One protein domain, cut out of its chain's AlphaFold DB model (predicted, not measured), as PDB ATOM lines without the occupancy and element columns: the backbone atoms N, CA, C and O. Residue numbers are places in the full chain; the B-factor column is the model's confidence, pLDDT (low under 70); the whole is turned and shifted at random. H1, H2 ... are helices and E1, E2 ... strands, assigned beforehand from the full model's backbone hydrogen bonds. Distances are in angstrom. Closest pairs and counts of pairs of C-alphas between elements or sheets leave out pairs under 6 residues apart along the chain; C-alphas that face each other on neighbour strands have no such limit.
ATOM      1  N   ASP A  49      30.916 -50.840  41.144       91.75
ATOM      2  CA  ASP A  49      29.961 -49.872  41.691       91.75
ATOM      3  C   ASP A  49      29.829 -48.635  40.778       91.75
ATOM      4  O   ASP A  49      28.722 -48.167  40.487       91.75
ATOM      5  N   ARG A  50      30.956 -48.128  40.256       89.69
ATOM      6  CA  ARG A  50      30.968 -47.001  39.307       89.69
ATOM      7  C   ARG A  50      30.392 -47.387  37.951       89.69
ATOM      8  O   ARG A  50      29.679 -46.581  37.360       89.69
ATOM      9  N   GLY A  51      30.665 -48.599  37.471       87.50
ATOM     10  CA  GLY A  51      30.106 -49.125  36.227       87.50
ATOM     11  C   GLY A  51      28.580 -49.176  36.269       87.50
ATOM     12  O   GLY A  51      27.930 -48.617  35.386       87.50
ATOM     13  N   ALA A  52      28.013 -49.746  37.336       88.06
ATOM     14  CA  ALA A  52      26.564 -49.800  37.542       88.06
ATOM     15  C   ALA A  52      25.945 -48.396  37.664       88.06
ATOM     16  O   ALA A  52      24.919 -48.097  37.048       88.06
ATOM     17  N   SER A  53      26.603 -47.500  38.406       90.25
ATOM     18  CA  SER A  53      26.150 -46.112  38.565       90.25
ATOM     19  C   SER A  53      26.147 -45.356  37.233       90.25
ATOM     20  O   SER A  53      25.174 -44.681  36.902       90.25
ATOM     21  N   LEU A  54      27.206 -45.504  36.431       90.62
ATOM     22  CA  LEU A  54      27.302 -44.892  35.108       90.62
ATOM     23  C   LEU A  54      26.227 -45.437  34.163       90.62
ATOM     24  O   LEU A  54      25.575 -44.658  33.471       90.62
ATOM     25  N   GLN A  55      26.012 -46.755  34.147       89.44
ATOM     26  CA  GLN A  55      24.951 -47.377  33.352       89.44
ATOM     27  C   GLN A  55      23.579 -46.795  33.700       89.44
ATOM     28  O   GLN A  55      22.856 -46.369  32.797       89.44
ATOM     29  N   ARG A  56      23.257 -46.685  34.995       90.44
ATOM     30  CA  ARG A  56      22.004 -46.083  35.464       90.44
ATOM     31  C   ARG A  56      21.855 -44.631  35.010       90.44
ATOM     32  O   ARG A  56      20.819 -44.282  34.449       90.44
ATOM     33  N   SER A  57      22.880 -43.801  35.202       90.75
ATOM     34  CA  SER A  57      22.851 -42.388  34.799       90.75
ATOM     35  C   SER A  57      22.631 -42.218  33.297       90.75
ATOM     36  O   SER A  57      21.823 -41.392  32.873       90.75
ATOM     37  N   VAL A  58      23.293 -43.038  32.479       91.81
ATOM     38  CA  VAL A  58      23.106 -43.014  31.023       91.81
ATOM     39  C   VAL A  58      21.710 -43.487  30.631       91.81
ATOM     40  O   VAL A  58      21.113 -42.896  29.739       91.81
ATOM     41  N   HIS A  59      21.156 -44.507  31.288       91.56
ATOM     42  CA  HIS A  59      19.802 -44.971  30.982       91.56
ATOM     43  C   HIS A  59      18.731 -43.929  31.328       91.56
ATOM     44  O   HIS A  59      17.822 -43.702  30.530       91.56
ATOM     45  N   ILE A  60      18.881 -43.226  32.455       92.75
ATOM     46  CA  ILE A  60      18.022 -42.085  32.809       92.75
ATOM     47  C   ILE A  60      18.119 -40.989  31.742       92.75
ATOM     48  O   ILE A  60      17.091 -40.477  31.290       92.75
ATOM     49  N   ALA A  61      19.337 -40.658  31.296       93.38
ATOM     50  CA  ALA A  61      19.542 -39.692  30.222       93.38
ATOM     51  C   ALA A  61      18.902 -40.169  28.907       93.38
ATOM     52  O   ALA A  61      18.212 -39.399  28.248       93.38
ATOM     53  N   ALA A  62      19.048 -41.447  28.551       91.44
ATOM     54  CA  ALA A  62      18.472 -42.023  27.341       91.44
ATOM     55  C   ALA A  62      16.932 -41.996  27.351       91.44
ATOM     56  O   ALA A  62      16.322 -41.583  26.365       91.44
ATOM     57  N   CYS A  63      16.298 -42.353  28.474       92.38
ATOM     58  CA  CYS A  63      14.845 -42.255  28.641       92.38
ATOM     59  C   CYS A  63      14.362 -40.797  28.589       92.38
ATOM     60  O   CYS A  63      13.372 -40.495  27.923       92.38
ATOM     61  N   SER A  64      15.097 -39.876  29.219       92.50
ATOM     62  CA  SER A  64      14.813 -38.434  29.155       92.50
ATOM     63  C   SER A  64      14.893 -37.899  27.722       92.50
ATOM     64  O   SER A  64      14.032 -37.137  27.284       92.50
ATOM     65  N   VAL A  65      15.891 -38.342  26.952       92.50
ATOM     66  CA  VAL A  65      16.054 -37.987  25.536       92.50
ATOM     67  C   VAL A  65      14.909 -38.551  24.693       92.50
ATOM     68  O   VAL A  65      14.397 -37.840  23.833       92.50
ATOM     69  N   LEU A  66      14.458 -39.785  24.945       89.88
ATOM     70  CA  LEU A  66      13.276 -40.347  24.280       89.88
ATOM     71  C   LEU A  66      12.013 -39.526  24.568       89.88
ATOM     72  O   LEU A  66      11.262 -39.218  23.645       89.88
ATOM     73  N   GLN A  67      11.800 -39.125  25.822       89.69
ATOM     74  CA  GLN A  67      10.675 -38.266  26.193       89.69
ATOM     75  C   GLN A  67      10.756 -36.894  25.500       89.69
ATOM     76  O   GLN A  67       9.752 -36.378  25.005       89.69
ATOM     77  N   HIS A  68      11.949 -36.298  25.430       89.31
ATOM     78  CA  HIS A  68      12.169 -35.047  24.705       89.31
ATOM     79  C   HIS A  68      11.879 -35.206  23.205       89.31
ATOM     80  O   HIS A  68      11.221 -34.358  22.600       89.31
ATOM     81  N   LEU A  69      12.312 -36.318  22.613       87.75
ATOM     82  CA  LEU A  69      12.090 -36.640  21.209       87.75
ATOM     83  C   LEU A  69      10.601 -36.812  20.880       87.75
ATOM     84  O   LEU A  69      10.167 -36.410  19.802       87.75
ATOM     85  N   GLU A  70       9.806 -37.367  21.795       86.12
ATOM     86  CA  GLU A  70       8.353 -37.468  21.628       86.12
ATOM     87  C   GLU A  70       7.696 -36.087  21.509       86.12
ATOM     88  O   GLU A  70       6.890 -35.851  20.605       86.12
ATOM     89  N   LYS A  71       8.082 -35.159  22.391       86.75
ATOM     90  CA  LYS A  71       7.500 -33.812  22.473       86.75
ATOM     91  C   LYS A  71       7.988 -32.886  21.359       86.75
ATOM     92  O   LYS A  71       7.184 -32.202  20.731       86.75
ATOM     93  N   HIS A  72       9.295 -32.870  21.106       87.38
ATOM     94  CA  HIS A  72       9.945 -31.869  20.251       87.38
ATOM     95  C   HIS A  72      10.425 -32.415  18.905       87.38
ATOM     96  O   HIS A  72      10.737 -31.631  18.012       87.38
ATOM     97  N   LYS A  73      10.459 -33.745  18.724       84.38
ATOM     98  CA  LYS A  73      10.962 -34.413  17.506       84.38
ATOM     99  C   LYS A  73      12.399 -34.009  17.152       84.38
ATOM    100  O   LYS A  73      12.792 -34.068  15.988       84.38
ATOM    101  N   ASP A  74      13.180 -33.627  18.161       85.56
ATOM    102  CA  ASP A  74      14.567 -33.203  18.012       85.56
ATOM    103  C   ASP A  74      15.547 -34.340  18.340       85.56
ATOM    104  O   ASP A  74      15.579 -34.877  19.447       85.56
ATOM    105  N   VAL A  75      16.379 -34.691  17.357       88.38
ATOM    106  CA  VAL A  75      17.425 -35.723  17.459       88.38
ATOM    107  C   VAL A  75      18.787 -35.177  17.883       88.38
ATOM    108  O   VAL A  75      19.709 -35.958  18.117       88.38
ATOM    109  N   ARG A  76      18.943 -33.857  18.030       88.62
ATOM    110  CA  ARG A  76      20.196 -33.242  18.496       88.62
ATOM    111  C   ARG A  76      20.593 -33.753  19.876       88.62
ATOM    112  O   ARG A  76      21.765 -34.043  20.094       88.62
ATOM    113  N   MET A  77      19.618 -33.956  20.763       89.88
ATOM    114  CA  MET A  77      19.853 -34.503  22.105       89.88
ATOM    115  C   MET A  77      20.325 -35.960  22.072       89.88
ATOM    116  O   MET A  77      21.148 -36.359  22.893       89.88
ATOM    117  N   VAL A  78      19.886 -36.738  21.075       88.56
ATOM    118  CA  VAL A  78      20.407 -38.091  20.836       88.56
ATOM    119  C   VAL A  78      21.885 -38.000  20.462       88.56
ATOM    120  O   VAL A  78      22.717 -38.634  21.101       88.56
ATOM    121  N   GLN A  79      22.243 -37.160  19.486       90.06
ATOM    122  CA  GLN A  79      23.641 -36.989  19.077       90.06
ATOM    123  C   GLN A  79      24.524 -36.495  20.233       90.06
ATOM    124  O   GLN A  79      25.629 -37.004  20.411       90.06
ATOM    125  N   ALA A  80      24.041 -35.533  21.023       89.19
ATOM    126  CA  ALA A  80      24.760 -35.002  22.177       89.19
ATOM    127  C   ALA A  80      25.049 -36.093  23.219       89.19
ATOM    128  O   ALA A  80      26.177 -36.187  23.704       89.19
ATOM    129  N   LEU A  81      24.076 -36.972  23.488       89.94
ATOM    130  CA  LEU A  81      24.273 -38.127  24.361       89.94
ATOM    131  C   LEU A  81      25.372 -39.053  23.822       89.94
ATOM    132  O   LEU A  81      26.276 -39.410  24.568       89.94
ATOM    133  N   PHE A  82      25.353 -39.395  22.530       88.38
ATOM    134  CA  PHE A  82      26.378 -40.266  21.935       88.38
ATOM    135  C   PHE A  82      27.789 -39.669  21.971       88.38
ATOM    136  O   PHE A  82      28.753 -40.415  22.124       88.38
ATOM    137  N   VAL A  83      27.923 -38.346  21.855       87.69
ATOM    138  CA  VAL A  83      29.223 -37.658  21.956       87.69
ATOM    139  C   VAL A  83      29.735 -37.620  23.397       87.69
ATOM    140  O   VAL A  83      30.942 -37.687  23.613       87.69
ATOM    141  N   ALA A  84      28.838 -37.527  24.382       87.88
ATOM    142  CA  ALA A  84      29.200 -37.485  25.798       87.88
ATOM    143  C   ALA A  84      29.664 -38.844  26.357       87.88
ATOM    144  O   ALA A  84      30.291 -38.891  27.416       87.88
ATOM    145  N   LEU A  85      29.357 -39.952  25.675       86.38
ATOM    146  CA  LEU A  85      29.704 -41.292  26.143       86.38
ATOM    147  C   LEU A  85      31.191 -41.620  25.919       86.38
ATOM    148  O   LEU A  85      31.759 -41.279  24.878       86.38
ATOM    149  N   PRO A  86      31.836 -42.338  26.860       83.81
ATOM    150  CA  PRO A  86      33.206 -42.796  26.675       83.81
ATOM    151  C   PRO A  86      33.282 -43.849  25.562       83.81
ATOM    152  O   PRO A  86      32.344 -44.615  25.343       83.81
ATOM    153  N   LYS A  87      34.437 -43.945  24.891       80.31
ATOM    154  CA  LYS A  87      34.656 -44.906  23.788       80.31
ATOM    155  C   LYS A  87      34.420 -46.368  24.186       80.31
ATOM    156  O   LYS A  87      34.023 -47.159  23.342       80.31
ATOM    157  N   SER A  88      34.663 -46.721  25.449       76.25
ATOM    158  CA  SER A  88      34.457 -48.072  25.993       76.25
ATOM    159  C   SER A  88      32.984 -48.437  26.202       76.25
ATOM    160  O   SER A  88      32.675 -49.569  26.562       76.25
ATOM    161  N   TYR A  89      32.061 -47.494  26.007       83.81
ATOM    162  CA  TYR A  89      30.642 -47.751  26.190       83.81
ATOM    163  C   TYR A  89      30.053 -48.562  25.033       83.81
ATOM    164  O   TYR A  89      30.457 -48.411  23.879       83.81
ATOM    165  N   ARG A  90      29.025 -49.371  25.318       82.56
ATOM    166  CA  ARG A  90      28.303 -50.195  24.326       82.56
ATOM    167  C   ARG A  90      27.380 -49.331  23.450       82.56
ATOM    168  O   ARG A  90      26.160 -49.474  23.467       82.56
ATOM    169  N   THR A  91      27.961 -48.406  22.689       84.44
ATOM    170  CA  THR A  91      27.244 -47.425  21.856       84.44
ATOM    171  C   THR A  91      26.378 -48.083  20.781       84.44
ATOM    172  O   THR A  91      25.288 -47.593  20.502       84.44
ATOM    173  N   ASN A  92      26.792 -49.228  20.232       85.00
ATOM    174  CA  ASN A  92      25.979 -49.987  19.274       85.00
ATOM    175  C   ASN A  92      24.694 -50.539  19.914       85.00
ATOM    176  O   ASN A  92      23.617 -50.354  19.362       85.00
ATOM    177  N   ALA A  93      24.778 -51.113  21.118       85.00
ATOM    178  CA  ALA A  93      23.592 -51.598  21.830       85.00
ATOM    179  C   ALA A  93      22.626 -50.450  22.170       85.00
ATOM    180  O   ALA A  93      21.416 -50.581  22.004       85.00
ATOM    181  N   LEU A  94      23.161 -49.294  22.584       87.56
ATOM    182  CA  LEU A  94      22.350 -48.100  22.831       87.56
ATOM    183  C   LEU A  94      21.685 -47.578  21.546       87.56
ATOM    184  O   LEU A  94      20.544 -47.122  21.579       87.56
ATOM    185  N   ARG A  95      22.374 -47.657  20.403       88.00
ATOM    186  CA  ARG A  95      21.833 -47.284  19.091       88.00
ATOM    187  C   ARG A  95      20.647 -48.164  18.708       88.00
ATOM    188  O   ARG A  95      19.594 -47.629  18.362       88.00
ATOM    189  N   ASP A  96      20.815 -49.477  18.803       86.44
ATOM    190  CA  ASP A  96      19.762 -50.445  18.489       86.44
ATOM    191  C   ASP A  96      18.558 -50.253  19.420       86.44
ATOM    192  O   ASP A  96      17.409 -50.259  18.977       86.44
ATOM    193  N   TRP A  97      18.819 -49.970  20.699       89.88
ATOM    194  CA  TRP A  97      17.790 -49.634  21.682       89.88
ATOM    195  C   TRP A  97      16.996 -48.379  21.282       89.88
ATOM    196  O   TRP A  97      15.763 -48.400  21.273       89.88
ATOM    197  N   PHE A  98      17.667 -47.301  20.858       88.69
ATOM    198  CA  PHE A  98      16.987 -46.092  20.373       88.69
ATOM    199  C   PHE A  98      16.127 -46.349  19.130       88.69
ATOM    200  O   PHE A  98      15.053 -45.759  19.020       88.69
ATOM    201  N   MET A  99      16.562 -47.220  18.216       86.94
ATOM    202  CA  MET A  99      15.766 -47.592  17.037       86.94
ATOM    203  C   MET A  99      14.533 -48.432  17.400       86.94
ATOM    204  O   MET A  99      13.507 -48.342  16.727       86.94
ATOM    205  N   ALA A 100      14.619 -49.251  18.450       85.94
ATOM    206  CA  ALA A 100      13.535 -50.135  18.871       85.94
ATOM    207  C   ALA A 100      12.442 -49.424  19.683       85.94
ATOM    208  O   ALA A 100      11.259 -49.764  19.561       85.94
ATOM    209  N   PHE A 101      12.825 -48.441  20.503       87.44
ATOM    210  CA  PHE A 101      11.911 -47.747  21.419       87.44
ATOM    211  C   PHE A 101      11.589 -46.303  21.024       87.44
ATOM    212  O   PHE A 101      10.606 -45.746  21.523       87.44
ATOM    213  N   GLY A 102      12.344 -45.705  20.099       85.75
ATOM    214  CA  GLY A 102      12.127 -44.346  19.614       85.75
ATOM    215  C   GLY A 102      11.972 -44.242  18.091       85.75
ATOM    216  O   GLY A 102      12.409 -45.118  17.346       85.75
ATOM    217  N   PRO A 103      11.386 -43.140  17.591       86.06
ATOM    218  CA  PRO A 103      11.288 -42.831  16.164       86.06
ATOM    219  C   PRO A 103      12.617 -42.293  15.602       86.06
ATOM    220  O   PRO A 103      12.673 -41.217  15.002       86.06
ATOM    221  N   VAL A 104      13.708 -43.028  15.825       87.00
ATOM    222  CA  VAL A 104      15.065 -42.671  15.389       87.00
ATOM    223  C   VAL A 104      15.609 -43.754  14.472       87.00
ATOM    224  O   VAL A 104      15.466 -44.944  14.724       87.00
ATOM    225  N   THR A 105      16.286 -43.323  13.419       85.50
ATOM    226  CA  THR A 105      17.154 -44.164  12.587       85.50
ATOM    227  C   THR A 105      18.537 -43.551  12.547       85.50
ATOM    228  O   THR A 105      18.680 -42.354  12.758       85.50
ATOM    229  N   PHE A 106      19.563 -44.348  12.274       84.75
ATOM    230  CA  PHE A 106      20.930 -43.852  12.171       84.75
ATOM    231  C   PHE A 106      21.404 -44.012  10.734       84.75
ATOM    232  O   PHE A 106      21.411 -45.124  10.210       84.75
ATOM    233  N   LYS A 107      21.799 -42.903  10.111       84.06
ATOM    234  CA  LYS A 107      22.419 -42.870   8.784       84.06
ATOM    235  C   LYS A 107      23.816 -42.285   8.947       84.06
ATOM    236  O   LYS A 107      23.956 -41.233   9.563       84.06
ATOM    237  N   ASP A 108      24.843 -42.993   8.484       80.69
ATOM    238  CA  ASP A 108      26.247 -42.565   8.602       80.69
ATOM    239  C   ASP A 108      26.648 -42.187  10.045       80.69
ATOM    240  O   ASP A 108      27.272 -41.156  10.294       80.69
ATOM    241  N   ASN A 109      26.232 -43.002  11.025       75.50
ATOM    242  CA  ASN A 109      26.406 -42.767  12.470       75.50
ATOM    243  C   ASN A 109      25.724 -41.507  13.043       75.50
ATOM    244  O   ASN A 109      25.954 -41.181  14.206       75.50
ATOM    245  N   LYS A 110      24.854 -40.831  12.287       82.19
ATOM    246  CA  LYS A 110      24.080 -39.673  12.758       82.19
ATOM    247  C   LYS A 110      22.616 -40.064  12.988       82.19
ATOM    248  O   LYS A 110      22.033 -40.722  12.122       82.19
ATOM    249  N   PRO A 111      22.001 -39.681  14.120       86.88
ATOM    250  CA  PRO A 111      20.594 -39.933  14.372       86.88
ATOM    251  C   PRO A 111      19.736 -39.029  13.482       86.88
ATOM    252  O   PRO A 111      19.966 -37.828  13.363       86.88
ATOM    253  N   VAL A 112      18.725 -39.625  12.868       86.12
ATOM    254  CA  VAL A 112      17.745 -38.992  11.988       86.12
ATOM    255  C   VAL A 112      16.361 -39.380  12.485       86.12
ATOM    256  O   VAL A 112      16.069 -40.562  12.683       86.12
ATOM    257  N   TYR A 113      15.504 -38.381  12.682       85.44
ATOM    258  CA  TYR A 113      14.119 -38.613  13.072       85.44
ATOM    259  C   TYR A 113      13.363 -39.266  11.916       85.44
ATOM    260  O   TYR A 113      13.372 -38.755  10.795       85.44
ATOM    261  N   THR A 114      12.668 -40.370  12.184       79.94
ATOM    262  CA  THR A 114      11.814 -41.015  11.186       79.94
ATOM    263  C   THR A 114      10.461 -41.398  11.763       79.94
ATOM    264  O   THR A 114      10.344 -42.081  12.778       79.94
ATOM    265  N   LYS A 115       9.394 -41.007  11.061       71.12
ATOM    266  CA  LYS A 115       8.028 -41.455  11.372       71.12
ATOM    267  C   LYS A 115       7.730 -42.856  10.831       71.12
ATOM    268  O   LYS A 115       6.743 -43.458  11.234       71.12
ATOM    269  N   LYS A 116       8.571 -43.371   9.927       64.56
ATOM    270  CA  LYS A 116       8.404 -44.672   9.259       64.56
ATOM    271  C   LYS A 116       9.266 -45.788   9.873       64.56
ATOM    272  O   LYS A 116       9.317 -46.877   9.320       64.56
ATOM    273  N   GLY A 117       9.962 -45.515  10.980       63.91
ATOM    274  CA  GLY A 117      10.808 -46.496  11.670       63.91
ATOM    275  C   GLY A 117      10.019 -47.564  12.437       63.91
ATOM    276  O   GLY A 117       8.787 -47.583  12.412       63.91
ATOM    277  N   ALA A 118      10.731 -48.420  13.178       63.50
ATOM    278  CA  ALA A 118      10.165 -49.558  13.919       63.50
ATOM    279  C   ALA A 118       9.043 -49.172  14.900       63.50
ATOM    280  O   ALA A 118       8.155 -49.973  15.196       63.50
ATOM    281  N   THR A 119       9.036 -47.927  15.378       64.25
ATOM    282  CA  THR A 119       8.010 -47.419  16.293       64.25
ATOM    283  C   THR A 119       6.882 -46.632  15.622       64.25
ATOM    284  O   THR A 119       6.004 -46.114  16.314       64.25
ATOM    285  N   LYS A 120       6.878 -46.521  14.285       69.19
ATOM    286  CA  LYS A 120       5.882 -45.766  13.498       69.19
ATOM    287  C   LYS A 120       5.654 -44.332  14.013       69.19
ATOM    288  O   LYS A 120       4.529 -43.839  14.039       69.19
ATOM    289  N   GLY A 121       6.716 -43.666  14.472       66.38
ATOM    290  CA  GLY A 121       6.653 -42.277  14.938       66.38
ATOM    291  C   GLY A 121       6.251 -42.087  16.405       66.38
ATOM    292  O   GLY A 121       6.232 -40.945  16.856       66.38
ATOM    293  N   LYS A 122       5.954 -43.163  17.146       73.50
ATOM    294  CA  LYS A 122       5.621 -43.111  18.580       73.50
ATOM    295  C   LYS A 122       6.829 -43.488  19.436       73.50
ATOM    296  O   LYS A 122       7.686 -44.250  18.993       73.50
ATOM    297  N   VAL A 123       6.912 -42.962  20.652       82.44
ATOM    298  CA  VAL A 123       7.925 -43.375  21.632       82.44
ATOM    299  C   VAL A 123       7.302 -44.409  22.564       82.44
ATOM    300  O   VAL A 123       6.179 -44.242  23.028       82.44
ATOM    301  N   LYS A 124       8.012 -45.508  22.824       83.31
ATOM    302  CA  LYS A 124       7.575 -46.565  23.749       83.31
ATOM    303  C   LYS A 124       8.261 -46.387  25.104       83.31
ATOM    304  O   LYS A 124       9.069 -47.222  25.491       83.31
ATOM    305  N   LEU A 125       7.980 -45.279  25.793       82.25
ATOM    306  CA  LEU A 125       8.742 -44.865  26.978       82.25
ATOM    307  C   LEU A 125       8.653 -45.868  28.136       82.25
ATOM    308  O   LEU A 125       9.676 -46.201  28.719       82.25
ATOM    309  N   THR A 126       7.463 -46.394  28.431       84.31
ATOM    310  CA  THR A 126       7.268 -47.383  29.507       84.31
ATOM    311  C   THR A 126       8.071 -48.657  29.247       84.31
ATOM    312  O   THR A 126       8.914 -49.033  30.051       84.31
ATOM    313  N   ALA A 127       7.931 -49.238  28.052       83.44
ATOM    314  CA  ALA A 127       8.698 -50.417  27.653       83.44
ATOM    315  C   ALA A 127      10.218 -50.163  27.599       83.44
ATOM    316  O   ALA A 127      11.002 -51.089  27.793       83.44
ATOM    317  N   ALA A 128      10.632 -48.923  27.320       83.75
ATOM    318  CA  ALA A 128      12.032 -48.521  27.318       83.75
ATOM    319  C   ALA A 128      12.613 -48.476  28.740       83.75
ATOM    320  O   ALA A 128      13.761 -48.865  28.927       83.75
ATOM    321  N   MET A 129      11.829 -48.032  29.728       86.88
ATOM    322  CA  MET A 129      12.224 -48.016  31.141       86.88
ATOM    323  C   MET A 129      12.330 -49.429  31.725       86.88
ATOM    324  O   MET A 129      13.234 -49.691  32.512       86.88
ATOM    325  N   ASP A 130      11.444 -50.337  31.309       86.69
ATOM    326  CA  ASP A 130      11.445 -51.725  31.788       86.69
ATOM    327  C   ASP A 130      12.568 -52.566  31.169       86.69
ATOM    328  O   ASP A 130      13.054 -53.510  31.787       86.69
ATOM    329  N   LYS A 131      12.978 -52.247  29.933       86.38
ATOM    330  CA  LYS A 131      14.030 -52.965  29.200       86.38
ATOM    331  C   LYS A 131      15.237 -52.063  28.979       86.38
ATOM    332  O   LYS A 131      15.359 -51.447  27.910       86.38
ATOM    333  N   PRO A 132      16.151 -51.978  29.954       82.12
ATOM    334  CA  PRO A 132      17.324 -51.141  29.819       82.12
ATOM    335  C   PRO A 132      18.260 -51.653  28.721       82.12
ATOM    336  O   PRO A 132      18.313 -52.837  28.387       82.12
ATOM    337  N   PHE A 133      19.045 -50.740  28.150       78.00
ATOM    338  CA  PHE A 133      19.867 -51.032  26.972       78.00
ATOM    339  C   PHE A 133      20.935 -52.124  27.218       78.00
ATOM    340  O   PHE A 133      21.383 -52.752  26.262       78.00
ATOM    341  N   TRP A 134      21.354 -52.360  28.470       77.00
ATOM    342  CA  TRP A 134      22.323 -53.412  28.814       77.00
ATOM    343  C   TRP A 134      21.726 -54.827  28.758       77.00
ATOM    344  O   TRP A 134      22.466 -55.768  28.485       77.00
ATOM    345  N   GLU A 135      20.412 -54.964  28.946       79.06
ATOM    346  CA  GLU A 135      19.644 -56.211  28.781       79.06
ATOM    347  C   GLU A 135      19.043 -56.347  27.377       79.06
ATOM    348  O   GLU A 135      18.658 -57.435  26.961       79.06
ATOM    349  N   PHE A 136      18.974 -55.247  26.625       69.75
ATOM    350  CA  PHE A 136      18.373 -55.212  25.292       69.75
ATOM    351  C   PHE A 136      19.196 -55.939  24.219       69.75
ATOM    352  O   PHE A 136      18.647 -56.408  23.224       69.75
TER     353      PHE A 136
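Overview. This is residues 49 to 136 of the 191 residues of an uncharacterized protein of Kaustia mangrovi (UniProt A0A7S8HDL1). A small two-stranded hairpin packs on two helices, E2 on H2 and E1 on H3, while the long helix H1, from which the chain folds back into H2, runs along the longest axis. The centres of H1, H2 and H3 make a triangle, with the short H4 packed on H1 and the short H5 on H3. The printed part has 88 residues, with five named helices and two named strands in the order H1 H2 H3 E1 E2 H4 H5; the sheet, E1 - E2, is antiparallel and the class is mostly helix. The whole is compact, with a radius of gyration of the C-alphas of 12.1 A and spans of 39 by 28 by 20 A.

Arrangement. E1, residues 104 to 107, and E2, residues 110 to 113, form a hairpin, antiparallel at 139 degrees; N 112 and O 105, 2.7 A apart, are within hydrogen-bond range. The closest C-alphas of E2 and H2, residues 76 to 84, are those of Pro 111 and Gln 79, at 6.3 A. Those of E1 and H3, residues 91 to 101, are Thr 105 and Met 99, at 5.8 A. H1, residues 49 to 72, touches H2 with residues 61 to 65 alone, in a helical hairpin at a shallow tilt of 15 degrees; the closest C-alphas, Val 65 and Met 77, are 6.2 A apart. H1 touches H4, residues 125 to 130, with residues 63 to 67 alone, closest at the C-alphas of Cys 63 and Met 129, 6.8 A. H3 touches H5, residues 133 to 136, closest at the C-alphas of Leu 94 and Phe 133, 5.6 A. In H1, H2, H3 and H4 every O i to N i+4 pair is within hydrogen-bond range; H5 is too short for one.

Along the chain. H1 begins at C-alpha 49 (29.961, -49.872, 41.691) and measures 34.4 A; H2 measures 12.3 A and H3 15.3 A. E1 measures 9.9 A and E2 10.0 A. H4 measures 8.8 A, and H5, 4.7 A, ends at C-alpha 136 (18.373, -55.212, 25.292).

Size, cuts and confidence. The farthest C-alphas, Asp 49 and Lys 116, are 39.3 A apart. The printed part has no cut; the link from E2 to H4, 11 residues, is long. Residues 116 to 121 and 136 have pLDDT under 70.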